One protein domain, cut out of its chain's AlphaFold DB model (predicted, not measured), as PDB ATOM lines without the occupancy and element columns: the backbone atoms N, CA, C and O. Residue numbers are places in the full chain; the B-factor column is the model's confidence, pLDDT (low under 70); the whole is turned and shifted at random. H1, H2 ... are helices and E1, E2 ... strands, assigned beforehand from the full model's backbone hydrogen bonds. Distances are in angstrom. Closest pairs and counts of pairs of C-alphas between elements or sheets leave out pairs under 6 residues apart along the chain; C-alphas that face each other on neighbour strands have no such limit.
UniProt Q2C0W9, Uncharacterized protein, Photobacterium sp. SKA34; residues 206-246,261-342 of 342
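This is residues 206 to 246 and 261 to 342 of the 342 residues of an uncharacterized protein of Photobacterium sp. SKA34 (UniProt Q2C0W9). Mostly loops, with little regular structure, make a rod: an antiparallel sheet E1 - E5 - E4 in one half, the antiparallel pair E3 - E6 in the other, and H2 beside that pair, leading into E5. The 123 printed residues, 45 in named elements, run H1 E1 E2 E3 E4 H2 E5 E6, class mixed; they are only just loose, close to compact, radius of gyration of the C-alphas 16.9 A, spanning 59 by 27 by 25 A.

H1 is residues 208 to 211, beginning at C-alpha (20.749, -13.741, -38.211); E1 is 229 to 232, E2 236 to 239, E3 262 to 268 (20.3 A), E4 279 to 284, H2 300 to 305, E5 306 to 312 (19.7 A), E6 335 to 341, ending at C-alpha (16.384, -1.481, -25.854).

Within hydrogen-bond range are N 230 and O 308 of E1 and E5, 2.9 A, N 282 and O 309 of E4 and E5, 2.9 A, and N 265 and O 338 of E3 and E6, 2.9 A. H2 only grazes E1 - E5 - E4, with residues 302 to 305; 0 of its 2 O i to N i+4 pairs are within range, 3 of 3 at i+3. E2 pairs with no named strand; its closest C-alpha to H1 is Leu 236, 6.0 A from that of Gly 208.

Residues 247 to 260 are not printed; the gap is 7.8 A. Links H1 to E1, E4 to H2 and E5 to E6 are long. pLDDT is under 70 in 28 residues, among them 206 to 214 and 238 to 246.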
ATOM      1  N   THR A 206      19.924  -7.683 -34.473       64.44
ATOM      2  CA  THR A 206      19.037  -8.587 -35.188       64.44
ATOM      3  C   THR A 206      19.615  -9.981 -35.094       64.44
ATOM      4  O   THR A 206      20.807 -10.157 -35.334       64.44
ATOM      5  N   PHE A 207      18.783 -10.971 -34.787       69.31
ATOM      6  CA  PHE A 207      19.169 -12.360 -35.004       69.31
ATOM      7  C   PHE A 207      19.394 -12.585 -36.506       69.31
ATOM      8  O   PHE A 207      18.731 -11.955 -37.340       69.31
ATOM      9  N   GLY A 208      20.360 -13.433 -36.844       63.81
ATOM     10  CA  GLY A 208      20.749 -13.741 -38.211       63.81
ATOM     11  C   GLY A 208      19.626 -14.360 -39.042       63.81
ATOM     12  O   GLY A 208      18.482 -14.471 -38.598       63.81
ATOM     13  N   THR A 209      19.947 -14.678 -40.302       50.47
ATOM     14  CA  THR A 209      19.015 -14.876 -41.434       50.47
ATOM     15  C   THR A 209      17.536 -15.060 -41.043       50.47
ATOM     16  O   THR A 209      17.050 -16.172 -40.853       50.47
ATOM     17  N   ASN A 210      16.821 -13.926 -41.008       44.62
ATOM     18  CA  ASN A 210      15.358 -13.760 -40.975       44.62
ATOM     19  C   ASN A 210      14.597 -13.952 -39.649       44.62
ATOM     20  O   ASN A 210      13.398 -14.224 -39.721       44.62
ATOM     21  N   ASN A 211      15.197 -13.776 -38.462       49.31
ATOM     22  CA  ASN A 211      14.493 -14.060 -37.191       49.31
ATOM     23  C   ASN A 211      13.895 -15.488 -37.178       49.31
ATOM     24  O   ASN A 211      12.844 -15.722 -36.575       49.31
ATOM     25  N   ALA A 212      14.498 -16.418 -37.926       47.97
ATOM     26  CA  ALA A 212      14.014 -17.784 -38.012       47.97
ATOM     27  C   ALA A 212      14.141 -18.440 -36.633       47.97
ATOM     28  O   ALA A 212      15.104 -18.184 -35.908       47.97
ATOM     29  N   ALA A 213      13.161 -19.267 -36.265       59.41
ATOM     30  CA  ALA A 213      13.262 -20.084 -35.066       59.41
ATOM     31  C   ALA A 213      14.581 -20.871 -35.112       59.41
ATOM     32  O   ALA A 213      14.899 -21.503 -36.123       59.41
ATOM     33  N   ILE A 214      15.368 -20.797 -34.036       69.75
ATOM     34  CA  ILE A 214      16.556 -21.635 -33.891       69.75
ATOM     35  C   ILE A 214      16.056 -23.020 -33.483       69.75
ATOM     36  O   ILE A 214      15.877 -23.308 -32.300       69.75
ATOM     37  N   ASP A 215      15.799 -23.861 -34.479       75.50
ATOM     38  CA  ASP A 215      15.365 -25.236 -34.265       75.50
ATOM     39  C   ASP A 215      16.583 -26.141 -34.061       75.50
ATOM     40  O   ASP A 215      17.359 -26.414 -34.979       75.50
ATOM     41  N   ILE A 216      16.750 -26.618 -32.828       80.00
ATOM     42  CA  ILE A 216      17.855 -27.496 -32.443       80.00
ATOM     43  C   ILE A 216      17.332 -28.921 -32.324       80.00
ATOM     44  O   ILE A 216      16.539 -29.233 -31.435       80.00
ATOM     45  N   ASN A 217      17.821 -29.813 -33.185       83.88
ATOM     46  CA  ASN A 217      17.610 -31.241 -33.005       83.88
ATOM     47  C   ASN A 217      18.660 -31.796 -32.035       83.88
ATOM     48  O   ASN A 217      19.834 -31.914 -32.383       83.88
ATOM     49  N   VAL A 218      18.223 -32.145 -30.826       83.56
ATOM     50  CA  VAL A 218      19.086 -32.725 -29.784       83.56
ATOM     51  C   VAL A 218      19.319 -34.233 -29.954       83.56
ATOM     52  O   VAL A 218      20.112 -34.811 -29.215       83.56
ATOM     53  N   GLY A 219      18.659 -34.860 -30.934       85.06
ATOM     54  CA  GLY A 219      18.732 -36.293 -31.195       85.06
ATOM     55  C   GLY A 219      18.093 -37.145 -30.099       85.06
ATOM     56  O   GLY A 219      17.347 -36.659 -29.247       85.06
ATOM     57  N   ASP A 220      18.399 -38.439 -30.139       84.06
ATOM     58  CA  ASP A 220      17.949 -39.389 -29.128       84.06
ATOM     59  C   ASP A 220      18.762 -39.224 -27.837       84.06
ATOM     60  O   ASP A 220      19.994 -39.156 -27.853       84.06
ATOM     61  N   ILE A 221      18.064 -39.193 -26.703       83.75
ATOM     62  CA  ILE A 221      18.646 -39.026 -25.369       83.75
ATOM     63  C   ILE A 221      18.332 -40.238 -24.492       83.75
ATOM     64  O   ILE A 221      17.214 -40.752 -24.492       83.75
ATOM     65  N   THR A 222      19.312 -40.687 -23.709       85.81
ATOM     66  CA  THR A 222      19.120 -41.799 -22.769       85.81
ATOM     67  C   THR A 222      18.516 -41.283 -21.458       85.81
ATOM     68  O   THR A 222      19.127 -40.422 -20.818       85.81
ATOM     69  N   PRO A 223      17.363 -41.812 -21.003       84.25
ATOM     70  CA  PRO A 223      16.765 -41.421 -19.728       84.25
ATOM     71  C   PRO A 223      17.731 -41.565 -18.546       84.25
ATOM     72  O   PRO A 223      18.464 -42.549 -18.446       84.25
ATOM     73  N   GLY A 224      17.722 -40.586 -17.638       81.56
ATOM     74  CA  GLY A 224      18.563 -40.579 -16.436       81.56
ATOM     75  C   GLY A 224      20.054 -40.295 -16.665       81.56
ATOM     76  O   GLY A 224      20.806 -40.254 -15.692       81.56
ATOM     77  N   ILE A 225      20.496 -40.077 -17.909       85.88
ATOM     78  CA  ILE A 225      21.875 -39.687 -18.227       85.88
ATOM     79  C   ILE A 225      21.875 -38.250 -18.737       85.88
ATOM     80  O   ILE A 225      21.309 -37.951 -19.784       85.88
ATOM     81  N   ASN A 226      22.545 -37.358 -18.011       88.06
ATOM     82  CA  ASN A 226      22.671 -35.962 -18.419       88.06
ATOM     83  C   ASN A 226      23.400 -35.854 -19.763       88.06
ATOM     84  O   ASN A 226      24.469 -36.441 -19.945       88.06
ATOM     85  N   GLY A 227      22.852 -35.053 -20.675       84.69
ATOM     86  CA  GLY A 227      23.521 -34.718 -21.925       84.69
ATOM     87  C   GLY A 227      24.772 -33.859 -21.695       84.69
ATOM     88  O   GLY A 227      24.929 -33.253 -20.625       84.69
ATOM     89  N   PRO A 228      25.674 -33.776 -22.686       90.50
ATOM     90  CA  PRO A 228      26.785 -32.835 -22.645       90.50
ATOM     91  C   PRO A 228      26.275 -31.389 -22.714       90.50
ATOM     92  O   PRO A 228      25.146 -31.132 -23.139       90.50
ATOM     93  N   ARG A 229      27.123 -30.435 -22.322       90.44
ATOM     94  CA  ARG A 229      26.900 -29.028 -22.663       90.44
ATOM     95  C   ARG A 229      27.263 -28.810 -24.122       90.44
ATOM     96  O   ARG A 229      28.324 -29.253 -24.563       90.44
ATOM     97  N   VAL A 230      26.370 -28.162 -24.855       90.50
ATOM     98  CA  VAL A 230      26.511 -27.931 -26.290       90.50
ATOM     99  C   VAL A 230      26.432 -26.428 -26.554       90.50
ATOM    100  O   VAL A 230      25.496 -25.792 -26.064       90.50
ATOM    101  N   PRO A 231      27.376 -25.851 -27.318       88.25
ATOM    102  CA  PRO A 231      27.318 -24.445 -27.696       88.25
ATOM    103  C   PRO A 231      26.025 -24.087 -28.439       88.25
ATOM    104  O   PRO A 231      25.557 -24.832 -29.302       88.25
ATOM    105  N   LEU A 232      25.482 -22.918 -28.119       85.44
ATOM    106  CA  LEU A 232      24.332 -22.286 -28.746       85.44
ATOM    107  C   LEU A 232      24.731 -20.883 -29.195       85.44
ATOM    108  O   LEU A 232      24.926 -19.990 -28.372       85.44
ATOM    109  N   ASN A 233      24.819 -20.695 -30.507       80.75
ATOM    110  CA  ASN A 233      24.991 -19.379 -31.100       80.75
ATOM    111  C   ASN A 233      23.634 -18.883 -31.607       80.75
ATOM    112  O   ASN A 233      23.040 -19.510 -32.483       80.75
ATOM    113  N   THR A 234      23.151 -17.765 -31.060       73.38
ATOM    114  CA  THR A 234      21.905 -17.140 -31.523       73.38
ATOM    115  C   THR A 234      22.048 -16.344 -32.821       73.38
ATOM    116  O   THR A 234      21.048 -15.876 -33.354       73.38
ATOM    117  N   ASP A 235      23.272 -16.180 -33.327       75.94
ATOM    118  CA  ASP A 235      23.599 -15.386 -34.515       75.94
ATOM    119  C   ASP A 235      23.126 -13.923 -34.402       75.94
ATOM    120  O   ASP A 235      22.650 -13.302 -35.348       75.94
ATOM    121  N   LEU A 236      23.207 -13.357 -33.199       75.06
ATOM    122  CA  LEU A 236      22.862 -11.972 -32.920       75.06
ATOM    123  C   LEU A 236      23.904 -11.047 -33.559       75.06
ATOM    124  O   LEU A 236      25.051 -10.973 -33.121       75.06
ATOM    125  N   THR A 237      23.483 -10.305 -34.572       71.31
ATOM    126  CA  THR A 237      24.292  -9.295 -35.250       71.31
ATOM    127  C   THR A 237      23.824  -7.907 -34.837       71.31
ATOM    128  O   THR A 237      22.663  -7.560 -35.035       71.31
ATOM    129  N   CYS A 238      24.724  -7.101 -34.279       67.12
ATOM    130  CA  CYS A 238      24.443  -5.726 -33.878       67.12
ATOM    131  C   CYS A 238      25.028  -4.743 -34.891       67.12
ATOM    132  O   CYS A 238      26.180  -4.882 -35.295       67.12
ATOM    133  N   ILE A 239      24.241  -3.744 -35.287       57.41
ATOM    134  CA  ILE A 239      24.736  -2.593 -36.048       57.41
ATOM    135  C   ILE A 239      24.996  -1.491 -35.018       57.41
ATOM    136  O   ILE A 239      24.034  -1.022 -34.414       57.41
ATOM    137  N   SER A 240      26.258  -1.112 -34.791       50.44
ATOM    138  CA  SER A 240      26.601   0.134 -34.094       50.44
ATOM    139  C   SER A 240      27.520   0.984 -34.970       50.44
ATOM    140  O   SER A 240      28.480   0.477 -35.551       50.44
ATOM    141  N   GLU A 241      27.216   2.279 -35.110       39.94
ATOM    142  CA  GLU A 241      28.068   3.216 -35.870       39.94
ATOM    143  C   GLU A 241      29.361   3.564 -35.108       39.94
ATOM    144  O   GLU A 241      30.347   3.961 -35.725       39.94
ATOM    145  N   ASN A 242      29.401   3.322 -33.791       38.09
ATOM    146  CA  ASN A 242      30.605   3.418 -32.972       38.09
ATOM    147  C   ASN A 242      30.946   2.049 -32.380       38.09
ATOM    148  O   ASN A 242      30.139   1.436 -31.683       38.09
ATOM    149  N   ASN A 243      32.167   1.583 -32.637       32.47
ATOM    150  CA  ASN A 243      32.725   0.308 -32.167       32.47
ATOM    151  C   ASN A 243      32.928   0.222 -30.634       32.47
ATOM    152  O   ASN A 243      33.622  -0.674 -30.159       32.47
ATOM    153  N   GLU A 244      32.348   1.131 -29.848       36.00
ATOM    154  CA  GLU A 244      32.428   1.129 -28.388       36.00
ATOM    155  C   GLU A 244      31.079   0.726 -27.801       36.00
ATOM    156  O   GLU A 244      30.169   1.528 -27.589       36.00
ATOM    157  N   VAL A 245      30.949  -0.574 -27.559       40.41
ATOM    158  CA  VAL A 245      29.836  -1.119 -26.794       40.41
ATOM    159  C   VAL A 245      30.206  -1.032 -25.317       40.41
ATOM    160  O   VAL A 245      31.047  -1.786 -24.827       40.41
ATOM    161  N   GLY A 246      29.590  -0.083 -24.616       39.25
ATOM    162  CA  GLY A 246      29.706   0.044 -23.169       39.25
ATOM    163  C   GLY A 246      29.195  -1.222 -22.490       39.25
ATOM    164  O   GLY A 246      28.067  -1.656 -22.707       39.25
ATOM    165  N   LEU A 261      22.425   0.645 -25.301       64.44
ATOM    166  CA  LEU A 261      21.903   0.193 -24.013       64.44
ATOM    167  C   LEU A 261      20.771  -0.798 -24.264       64.44
ATOM    168  O   LEU A 261      19.714  -0.452 -24.790       64.44
ATOM    169  N   ALA A 262      21.017  -2.058 -23.930       71.00
ATOM    170  CA  ALA A 262      20.031  -3.106 -24.085       71.00
ATOM    171  C   ALA A 262      20.234  -4.189 -23.036       71.00
ATOM    172  O   ALA A 262      21.361  -4.526 -22.671       71.00
ATOM    173  N   ASN A 263      19.124  -4.771 -22.619       82.12
ATOM    174  CA  ASN A 263      19.089  -5.867 -21.669       82.12
ATOM    175  C   ASN A 263      18.387  -7.035 -22.355       82.12
ATOM    176  O   ASN A 263      17.654  -6.847 -23.329       82.12
ATOM    177  N   TYR A 264      18.562  -8.247 -21.841       86.50
ATOM    178  CA  TYR A 264      17.788  -9.384 -22.313       86.50
ATOM    179  C   TYR A 264      17.263 -10.250 -21.174       86.50
ATOM    180  O   TYR A 264      17.797 -10.265 -20.063       86.50
ATOM    181  N   ARG A 265      16.216 -11.009 -21.485       91.38
ATOM    182  CA  ARG A 265      15.699 -12.101 -20.657       91.38
ATOM    183  C   ARG A 265      15.256 -13.262 -21.537       91.38
ATOM    184  O   ARG A 265      14.943 -13.076 -22.712       91.38
ATOM    185  N   ILE A 266      15.232 -14.460 -20.960       89.69
ATOM    186  CA  ILE A 266      14.762 -15.671 -21.638       89.69
ATOM    187  C   ILE A 266      13.544 -16.199 -20.902       89.69
ATOM    188  O   ILE A 266      13.589 -16.403 -19.691       89.69
ATOM    189  N   GLU A 267      12.467 -16.432 -21.634       90.62
ATOM    190  CA  GLU A 267      11.218 -16.971 -21.107       90.62
ATOM    191  C   GLU A 267      10.915 -18.299 -21.803       90.62
ATOM    192  O   GLU A 267      11.129 -18.438 -23.005       90.62
ATOM    193  N   GLU A 268      10.442 -19.299 -21.060       85.81
ATOM    194  CA  GLU A 268       9.924 -20.524 -21.672       85.81
ATOM    195  C   GLU A 268       8.532 -20.240 -22.236       85.81
ATOM    196  O   GLU A 268       7.685 -19.635 -21.579       85.81
ATOM    197  N   ASN A 269       8.308 -20.648 -23.479       79.88
ATOM    198  CA  ASN A 269       6.999 -20.551 -24.093       79.88
ATOM    199  C   ASN A 269       6.131 -21.705 -23.578       79.88
ATOM    200  O   ASN A 269       6.619 -22.828 -23.455       79.88
ATOM    201  N   SER A 270       4.848 -21.456 -23.304       64.81
ATOM    202  CA  SER A 270       3.933 -22.521 -22.886       64.81
ATOM    203  C   SER A 270       3.821 -23.550 -24.011       64.81
ATOM    204  O   SER A 270       3.251 -23.258 -25.068       64.81
ATOM    205  N   THR A 271       4.405 -24.730 -23.823       59.31
ATOM    206  CA  THR A 271       4.402 -25.776 -24.840       59.31
ATOM    207  C   THR A 271       3.010 -26.393 -24.979       59.31
ATOM    208  O   THR A 271       2.268 -26.556 -24.018       59.31
ATOM    209  N   ALA A 272       2.632 -26.721 -26.217       49.97
ATOM    210  CA  ALA A 272       1.403 -27.453 -26.537       49.97
ATOM    211  C   ALA A 272       1.662 -28.961 -26.763       49.97
ATOM    212  O   ALA A 272       0.795 -29.657 -27.290       49.97
ATOM    213  N   ASN A 273       2.858 -29.463 -26.421       57.59
ATOM    214  CA  ASN A 273       3.349 -30.779 -26.837       57.59
ATOM    215  C   ASN A 273       3.386 -31.831 -25.722       57.59
ATOM    216  O   ASN A 273       3.468 -31.552 -24.530       57.59
ATOM    217  N   VAL A 274       3.333 -33.078 -26.182       61.12
ATOM    218  CA  VAL A 274       3.277 -34.316 -25.407       61.12
ATOM    219  C   VAL A 274       4.626 -34.541 -24.707       61.12
ATOM    220  O   VAL A 274       5.660 -34.493 -25.363       61.12
ATOM    221  N   ASN A 275       4.609 -34.820 -23.398       71.69
ATOM    222  CA  ASN A 275       5.755 -35.283 -22.594       71.69
ATOM    223  C   ASN A 275       6.771 -34.228 -22.099       71.69
ATOM    224  O   ASN A 275       7.979 -34.462 -22.062       71.69
ATOM    225  N   GLU A 276       6.285 -33.082 -21.624       70.94
ATOM    226  CA  GLU A 276       7.116 -32.061 -20.968       70.94
ATOM    227  C   GLU A 276       7.936 -32.606 -19.788       70.94
ATOM    228  O   GLU A 276       9.017 -32.120 -19.495       70.94
ATOM    229  N   GLN A 277       7.484 -33.639 -19.092       77.62
ATOM    230  CA  GLN A 277       8.225 -34.138 -17.934       77.62
ATOM    231  C   GLN A 277       9.441 -35.007 -18.293       77.62
ATOM    232  O   GLN A 277      10.248 -35.312 -17.411       77.62
ATOM    233  N   ALA A 278       9.606 -35.400 -19.561       80.00
ATOM    234  CA  ALA A 278      10.700 -36.276 -19.982       80.00
ATOM    235  C   ALA A 278      12.076 -35.614 -19.942       80.00
ATOM    236  O   ALA A 278      13.068 -36.305 -19.710       80.00
ATOM    237  N   ALA A 279      12.161 -34.302 -20.160       84.69
ATOM    238  CA  ALA A 279      13.439 -33.608 -20.157       84.69
ATOM    239  C   ALA A 279      13.310 -32.135 -19.762       84.69
ATOM    240  O   ALA A 279      12.386 -31.417 -20.160       84.69
ATOM    241  N   ASN A 280      14.315 -31.670 -19.029       86.69
ATOM    242  CA  ASN A 280      14.564 -30.254 -18.811       86.69
ATOM    243  C   ASN A 280      15.699 -29.785 -19.715       86.69
ATOM    244  O   ASN A 280      16.648 -30.526 -19.972       86.69
ATOM    245  N   VAL A 281      15.619 -28.538 -20.170       88.75
ATOM    246  CA  VAL A 281      16.699 -27.882 -20.905       88.75
ATOM    247  C   VAL A 281      17.188 -26.718 -20.058       88.75
ATOM    248  O   VAL A 281      16.405 -25.861 -19.654       88.75
ATOM    249  N   PHE A 282      18.481 -26.705 -19.755       92.00
ATOM    250  CA  PHE A 282      19.123 -25.605 -19.045       92.00
ATOM    251  C   PHE A 282      20.019 -24.828 -19.991       92.00
ATOM    252  O   PHE A 282      20.764 -25.418 -20.767       92.00
ATOM    253  N   LEU A 283      19.949 -23.505 -19.887       92.88
ATOM    254  CA  LEU A 283      20.809 -22.574 -20.602       92.88
ATOM    255  C   LEU A 283      21.882 -22.059 -19.644       92.88
ATOM    256  O   LEU A 283      21.611 -21.815 -18.463       92.88
ATOM    257  N   PHE A 284      23.094 -21.897 -20.148       93.25
ATOM    258  CA  PHE A 284      24.252 -21.427 -19.407       93.25
ATOM    259  C   PHE A 284      24.882 -20.242 -20.124       93.25
ATOM    260  O   PHE A 284      25.043 -20.235 -21.343       93.25
ATOM    261  N   ARG A 285      25.252 -19.248 -19.323       92.44
ATOM    262  CA  ARG A 285      26.032 -18.086 -19.731       92.44
ATOM    263  C   ARG A 285      27.482 -18.491 -20.037       92.44
ATOM    264  O   ARG A 285      27.947 -19.496 -19.491       92.44
ATOM    265  N   PRO A 286      28.250 -17.664 -20.772       86.56
ATOM    266  CA  PRO A 286      29.662 -17.933 -21.074       86.56
ATOM    267  C   PRO A 286      30.551 -18.094 -19.830       86.56
ATOM    268  O   PRO A 286      31.607 -18.715 -19.873       86.56
ATOM    269  N   ASN A 287      30.123 -17.537 -18.694       88.12
ATOM    270  CA  ASN A 287      30.800 -17.658 -17.404       88.12
ATOM    271  C   ASN A 287      30.368 -18.901 -16.597       88.12
ATOM    272  O   ASN A 287      30.593 -18.947 -15.389       88.12
ATOM    273  N   ASN A 288      29.735 -19.891 -17.236       86.88
ATOM    274  CA  ASN A 288      29.214 -21.125 -16.636       86.88
ATOM    275  C   ASN A 288      28.066 -20.955 -15.627       86.88
ATOM    276  O   ASN A 288      27.663 -21.936 -14.993       86.88
ATOM    277  N   VAL A 289      27.506 -19.753 -15.485       92.75
ATOM    278  CA  VAL A 289      26.341 -19.513 -14.626       92.75
ATOM    279  C   VAL A 289      25.068 -19.925 -15.363       92.75
ATOM    280  O   VAL A 289      24.860 -19.565 -16.520       92.75
ATOM    281  N   ARG A 290      24.199 -20.681 -14.688       92.88
ATOM    282  CA  ARG A 290      22.893 -21.070 -15.232       92.88
ATOM    283  C   ARG A 290      22.004 -19.834 -15.416       92.88
ATOM    284  O   ARG A 290      21.896 -19.014 -14.509       92.88
ATOM    285  N   ILE A 291      21.335 -19.740 -16.563       92.62
ATOM    286  CA  ILE A 291      20.285 -18.750 -16.806       92.62
ATOM    287  C   ILE A 291      19.058 -19.101 -15.959       92.62
ATOM    288  O   ILE A 291      18.556 -20.230 -15.987       92.62
ATOM    289  N   HIS A 292      18.554 -18.110 -15.234       93.38
ATOM    290  CA  HIS A 292      17.248 -18.158 -14.598       93.38
ATOM    291  C   HIS A 292      16.226 -17.540 -15.552       93.38
ATOM    292  O   HIS A 292      16.365 -16.390 -15.965       93.38
ATOM    293  N   LEU A 293      15.209 -18.318 -15.926       90.81
ATOM    294  CA  LEU A 293      14.157 -17.843 -16.825       90.81
ATOM    295  C   LEU A 293      13.428 -16.642 -16.202       90.81
ATOM    296  O   LEU A 293      13.151 -16.634 -15.003       90.81
ATOM    297  N   GLY A 294      13.153 -15.621 -17.012       88.38
ATOM    298  CA  GLY A 294      12.551 -14.351 -16.596       88.38
ATOM    299  C   GLY A 294      13.499 -13.367 -15.894       88.38
ATOM    300  O   GLY A 294      13.120 -12.215 -15.697       88.38
ATOM    301  N   GLN A 295      14.727 -13.766 -15.538       92.69
ATOM    302  CA  GLN A 295      15.729 -12.836 -15.011       92.69
ATOM    303  C   GLN A 295      16.264 -11.928 -16.130       92.69
ATOM    304  O   GLN A 295      16.483 -12.379 -17.254       92.69
ATOM    305  N   VAL A 296      16.496 -10.656 -15.793       87.62
ATOM    306  CA  VAL A 296      17.100  -9.659 -16.685       87.62
ATOM    307  C   VAL A 296      18.625  -9.691 -16.568       87.62
ATOM    308  O   VAL A 296      19.169  -9.766 -15.462       87.62
ATOM    309  N   TYR A 297      19.296  -9.621 -17.713       85.50
ATOM    310  CA  TYR A 297      20.746  -9.584 -17.853       85.50
ATOM    311  C   TYR A 297      21.165  -8.425 -18.767       85.50
ATOM    312  O   TYR A 297      20.511  -8.156 -19.773       85.50
ATOM    313  N   ASP A 298      22.281  -7.772 -18.445       80.75
ATOM    314  CA  ASP A 298      22.663  -6.496 -19.078       80.75
ATOM    315  C   ASP A 298      23.627  -6.645 -20.268       80.75
ATOM    316  O   ASP A 298      23.911  -5.677 -20.963       80.75
ATOM    317  N   ASN A 299      24.182  -7.838 -20.512       79.31
ATOM    318  CA  ASN A 299      25.149  -8.054 -21.593       79.31
ATOM    319  C   ASN A 299      24.553  -8.910 -22.710       79.31
ATOM    320  O   ASN A 299      24.731 -10.122 -22.721       79.31
ATOM    321  N   ILE A 300      23.894  -8.287 -23.684       79.00
ATOM    322  CA  ILE A 300      23.234  -9.002 -24.787       79.00
ATOM    323  C   ILE A 300      24.188  -9.795 -25.704       79.00
ATOM    324  O   ILE A 300      23.742 -10.708 -26.392       79.00
ATOM    325  N   PHE A 301      25.497  -9.516 -25.718       78.00
ATOM    326  CA  PHE A 301      26.455 -10.242 -26.573       78.00
ATOM    327  C   PHE A 301      26.737 -11.659 -26.079       78.00
ATOM    328  O   PHE A 301      27.266 -12.494 -26.818       78.00
ATOM    329  N   GLU A 302      26.364 -11.954 -24.835       83.56
ATOM    330  CA  GLU A 302      26.471 -13.304 -24.306       83.56
ATOM    331  C   GLU A 302      25.480 -14.276 -24.968       83.56
ATOM    332  O   GLU A 302      25.755 -15.474 -24.979       83.56
ATOM    333  N   LEU A 303      24.425 -13.760 -25.623       83.56
ATOM    334  CA  LEU A 303      23.467 -14.540 -26.421       83.56
ATOM    335  C   LEU A 303      24.156 -15.379 -27.520       83.56
ATOM    336  O   LEU A 303      23.725 -16.491 -27.815       83.56
ATOM    337  N   ASN A 304      25.277 -14.911 -28.080       83.31
ATOM    338  CA  ASN A 304      26.020 -15.639 -29.121       83.31
ATOM    339  C   ASN A 304      26.943 -16.740 -28.594       83.31
ATOM    340  O   ASN A 304      27.520 -17.484 -29.386       83.31
ATOM    341  N   ASN A 305      27.117 -16.824 -27.276       84.88
ATOM    342  CA  ASN A 305      28.094 -17.699 -26.634       84.88
ATOM    343  C   ASN A 305      27.457 -18.520 -25.506       84.88
ATOM    344  O   ASN A 305      28.109 -18.834 -24.509       84.88
ATOM    345  N   PHE A 306      26.173 -18.843 -25.638       89.38
ATOM    346  CA  PHE A 306      25.509 -19.715 -24.687       89.38
ATOM    347  C   PHE A 306      25.917 -21.166 -24.855       89.38
ATOM    348  O   PHE A 306      26.412 -21.598 -25.892       89.38
ATOM    349  N   GLU A 307      25.640 -21.934 -23.814       91.50
ATOM    350  CA  GLU A 307      25.585 -23.382 -23.893       91.50
ATOM    351  C   GLU A 307      24.211 -23.841 -23.421       91.50
ATOM    352  O   GLU A 307      23.632 -23.263 -22.499       91.50
ATOM    353  N   TYR A 308      23.691 -24.905 -24.017       92.19
ATOM    354  CA  TYR A 308      22.528 -25.602 -23.490       92.19
ATOM    355  C   TYR A 308      22.913 -27.002 -23.021       92.19
ATOM    356  O   TYR A 308      23.881 -27.602 -23.491       92.19
ATOM    357  N   GLN A 309      22.143 -27.533 -22.079       93.38
ATOM    358  CA  GLN A 309      22.257 -28.907 -21.613       93.38
ATOM    359  C   GLN A 309      20.870 -29.514 -21.465       93.38
ATOM    360  O   GLN A 309      19.992 -28.926 -20.830       93.38
ATOM    361  N   VAL A 310      20.694 -30.714 -22.010       90.25
ATOM    362  CA  VAL A 310      19.479 -31.508 -21.826       90.25
ATOM    363  C   VAL A 310      19.668 -32.430 -20.625       90.25
ATOM    364  O   VAL A 310      20.660 -33.156 -20.544       90.25
ATOM    365  N   ILE A 311      18.721 -32.396 -19.692       90.31
ATOM    366  CA  ILE A 311      18.675 -33.233 -18.491       90.31
ATOM    367  C   ILE A 311      17.445 -34.139 -18.601       90.31
ATOM    368  O   ILE A 311      16.334 -33.693 -18.289       90.31
ATOM    369  N   PRO A 312      17.614 -35.383 -19.080       87.50
ATOM    370  CA  PRO A 312      16.525 -36.339 -19.197       87.50
ATOM    371  C   PRO A 312      16.107 -36.839 -17.814       87.50
ATOM    372  O   PRO A 312      16.947 -37.240 -17.003       87.50
ATOM    373  N   SER A 313      14.807 -36.873 -17.556       86.19
ATOM    374  CA  SER A 313      14.254 -37.481 -16.350       86.19
ATOM    375  C   SER A 313      14.501 -38.999 -16.359       86.19
ATOM    376  O   SER A 313      14.422 -39.631 -17.417       86.19
ATOM    377  N   PRO A 314      14.809 -39.625 -15.209       81.88
ATOM    378  CA  PRO A 314      14.855 -41.078 -15.120       81.88
ATOM    379  C   PRO A 314      13.443 -41.660 -15.279       81.88
ATOM    380  O   PRO A 314      12.485 -41.146 -14.704       81.88
ATOM    381  N   ILE A 315      13.324 -42.762 -16.020       79.19
ATOM    382  CA  ILE A 315      12.077 -43.529 -16.127       79.19
ATOM    383  C   ILE A 315      12.195 -44.710 -15.165       79.19
ATOM    384  O   ILE A 315      12.921 -45.665 -15.434       79.19
ATOM    385  N   VAL A 316      11.537 -44.602 -14.008       72.25
ATOM    386  CA  VAL A 316      11.613 -45.611 -12.935       72.25
ATOM    387  C   VAL A 316      10.620 -46.751 -13.178       72.25
ATOM    388  O   VAL A 316      10.982 -47.916 -13.047       72.25
ATOM    389  N   GLU A 317       9.396 -46.425 -13.604       70.38
ATOM    390  CA  GLU A 317       8.366 -47.387 -14.004       70.38
ATOM    391  C   GLU A 317       7.711 -46.907 -15.302       70.38
ATOM    392  O   GLU A 317       7.181 -45.800 -15.375       70.38
ATOM    393  N   PHE A 318       7.759 -47.728 -16.354       70.31
ATOM    394  CA  PHE A 318       7.075 -47.403 -17.601       70.31
ATOM    395  C   PHE A 318       5.586 -47.739 -17.475       70.31
ATOM    396  O   PHE A 318       5.193 -48.900 -17.602       70.31
ATOM    397  N   ASN A 319       4.764 -46.715 -17.242       71.06
ATOM    398  CA  ASN A 319       3.311 -46.826 -17.260       71.06
ATOM    399  C   ASN A 319       2.725 -45.938 -18.372       71.06
ATOM    400  O   ASN A 319       2.622 -44.724 -18.192       71.06
ATOM    401  N   PRO A 320       2.287 -46.513 -19.508       66.81
ATOM    402  CA  PRO A 320       1.742 -45.736 -20.621       66.81
ATOM    403  C   PRO A 320       0.409 -45.038 -20.292       66.81
ATOM    404  O   PRO A 320      -0.053 -44.212 -21.076       66.81
ATOM    405  N   HIS A 321      -0.217 -45.351 -19.152       71.88
ATOM    406  CA  HIS A 321      -1.456 -44.724 -18.689       71.88
ATOM    407  C   HIS A 321      -1.243 -43.593 -17.669       71.88
ATOM    408  O   HIS A 321      -2.217 -42.936 -17.308       71.88
ATOM    409  N   ASP A 322      -0.011 -43.351 -17.213       71.38
ATOM    410  CA  ASP A 322       0.308 -42.262 -16.286       71.38
ATOM    411  C   ASP A 322       0.853 -41.048 -17.053       71.38
ATOM    412  O   ASP A 322       2.004 -41.031 -17.492       71.38
ATOM    413  N   ASN A 323       0.014 -40.028 -17.235       68.69
ATOM    414  CA  ASN A 323       0.380 -38.773 -17.897       68.69
ATOM    415  C   ASN A 323       1.079 -37.767 -16.962       68.69
ATOM    416  O   ASN A 323       1.396 -36.659 -17.393       68.69
ATOM    417  N   THR A 324       1.295 -38.136 -15.696       72.81
ATOM    418  CA  THR A 324       1.990 -37.328 -14.685       72.81
ATOM    419  C   THR A 324       3.419 -37.792 -14.419       72.81
ATOM    420  O   THR A 324       4.053 -37.270 -13.503       72.81
ATOM    421  N   ALA A 325       3.913 -38.749 -15.210       72.50
ATOM    422  CA  ALA A 325       5.276 -39.254 -15.170       72.50
ATOM    423  C   ALA A 325       6.000 -39.018 -16.506       72.50
ATOM    424  O   ALA A 325       5.382 -38.902 -17.567       72.50
ATOM    425  N   ALA A 326       7.335 -38.994 -16.464       75.50
ATOM    426  CA  ALA A 326       8.171 -38.975 -17.660       75.50
ATOM    427  C   ALA A 326       7.932 -40.238 -18.506       75.50
ATOM    428  O   ALA A 326       8.073 -41.358 -18.011       75.50
ATOM    429  N   GLN A 327       7.609 -40.066 -19.790       76.00
ATOM    430  CA  GLN A 327       7.391 -41.180 -20.719       76.00
ATOM    431  C   GLN A 327       8.520 -41.291 -21.754       76.00
ATOM    432  O   GLN A 327       9.314 -40.367 -21.938       76.00
ATOM    433  N   PHE A 328       8.586 -42.414 -22.471       74.00
ATOM    434  CA  PHE A 328       9.348 -42.473 -23.721       74.00
ATOM    435  C   PHE A 328       8.587 -41.726 -24.817       74.00
ATOM    436  O   PHE A 328       7.374 -41.882 -24.949       74.00
ATOM    437  N   GLY A 329       9.294 -40.950 -25.632       76.19
ATOM    438  CA  GLY A 329       8.701 -40.257 -26.769       76.19
ATOM    439  C   GLY A 329       9.458 -38.992 -27.140       76.19
ATOM    440  O   GLY A 329      10.461 -38.643 -26.521       76.19
ATOM    441  N   ALA A 330       8.954 -38.306 -28.161       78.00
ATOM    442  CA  ALA A 330       9.456 -36.994 -28.530       78.00
ATOM    443  C   ALA A 330       9.111 -35.968 -27.442       78.00
ATOM    444  O   ALA A 330       8.038 -36.032 -26.844       78.00
ATOM    445  N   PHE A 331      10.005 -35.007 -27.230       80.31
ATOM    446  CA  PHE A 331       9.737 -33.810 -26.443       80.31
ATOM    447  C   PHE A 331      10.146 -32.583 -27.259       80.31
ATOM    448  O   PHE A 331      10.949 -32.665 -28.191       80.31
ATOM    449  N   THR A 332       9.590 -31.427 -26.924       82.19
ATOM    450  CA  THR A 332       9.973 -30.151 -27.533       82.19
ATOM    451  C   THR A 332       9.980 -29.091 -26.448       82.19
ATOM    452  O   THR A 332       9.073 -29.061 -25.621       82.19
ATOM    453  N   ARG A 333      10.998 -28.230 -26.456       82.06
ATOM    454  CA  ARG A 333      11.070 -27.033 -25.616       82.06
ATOM    455  C   ARG A 333      11.219 -25.818 -26.504       82.06
ATOM    456  O   ARG A 333      11.955 -25.862 -27.485       82.06
ATOM    457  N   SER A 334      10.536 -24.745 -26.144       84.69
ATOM    458  CA  SER A 334      10.578 -23.495 -26.889       84.69
ATOM    459  C   SER A 334      10.838 -22.357 -25.923       84.69
ATOM    460  O   SER A 334      10.194 -22.261 -24.882       84.69
ATOM    461  N   PHE A 335      11.777 -21.492 -26.281       85.69
ATOM    462  CA  PHE A 335      12.176 -20.348 -25.477       85.69
ATOM    463  C   PHE A 335      12.074 -19.081 -26.319       85.69
ATOM    464  O   PHE A 335      12.440 -19.082 -27.492       85.69
ATOM    465  N   ASN A 336      11.608 -18.002 -25.704       86.19
ATOM    466  CA  ASN A 336      11.630 -16.667 -26.270       86.19
ATOM    467  C   ASN A 336      12.811 -15.905 -25.672       86.19
ATOM    468  O   ASN A 336      12.919 -15.784 -24.452       86.19
ATOM    469  N   VAL A 337      13.676 -15.370 -26.531       83.81
ATOM    470  CA  VAL A 337      14.679 -14.379 -26.133       83.81
ATOM    471  C   VAL A 337      14.077 -13.002 -26.357       83.81
ATOM    472  O   VAL A 337      13.684 -12.665 -27.474       83.81
ATOM    473  N   ILE A 338      13.985 -12.214 -25.293       83.12
ATOM    474  CA  ILE A 338      13.418 -10.869 -25.324       83.12
ATOM    475  C   ILE A 338      14.553  -9.888 -25.072       83.12
ATOM    476  O   ILE A 338      15.256 -10.025 -24.074       83.12
ATOM    477  N   ILE A 339      14.728  -8.930 -25.983       79.00
ATOM    478  CA  ILE A 339      15.720  -7.858 -25.873       79.00
ATOM    479  C   ILE A 339      14.966  -6.544 -25.681       79.00
ATOM    480  O   ILE A 339      14.168  -6.159 -26.538       79.00
ATOM    481  N   ASP A 340      15.229  -5.873 -24.565       71.19
ATOM    482  CA  ASP A 340      14.684  -4.559 -24.245       71.19
ATOM    483  C   ASP A 340      15.765  -3.509 -24.553       71.19
ATOM    484  O   ASP A 340      16.851  -3.563 -23.978       71.19
ATOM    485  N   TYR A 341      15.488  -2.587 -25.479       69.56
ATOM    486  CA  TYR A 341      16.384  -1.481 -25.854       69.56
ATOM    487  C   TYR A 341      15.982  -0.199 -25.112       69.56
ATOM    488  O   TYR A 341      14.781   0.049 -24.965       69.56
ATOM    489  N   TYR A 342      16.962   0.608 -24.690       59.50
ATOM    490  CA  TYR A 342      16.762   1.830 -23.897       59.50
ATOM    491  C   TYR A 342      17.244   3.090 -24.607       59.50
ATOM    492  O   TYR A 342      18.327   3.042 -25.235       59.50
TER     493      TYR A 342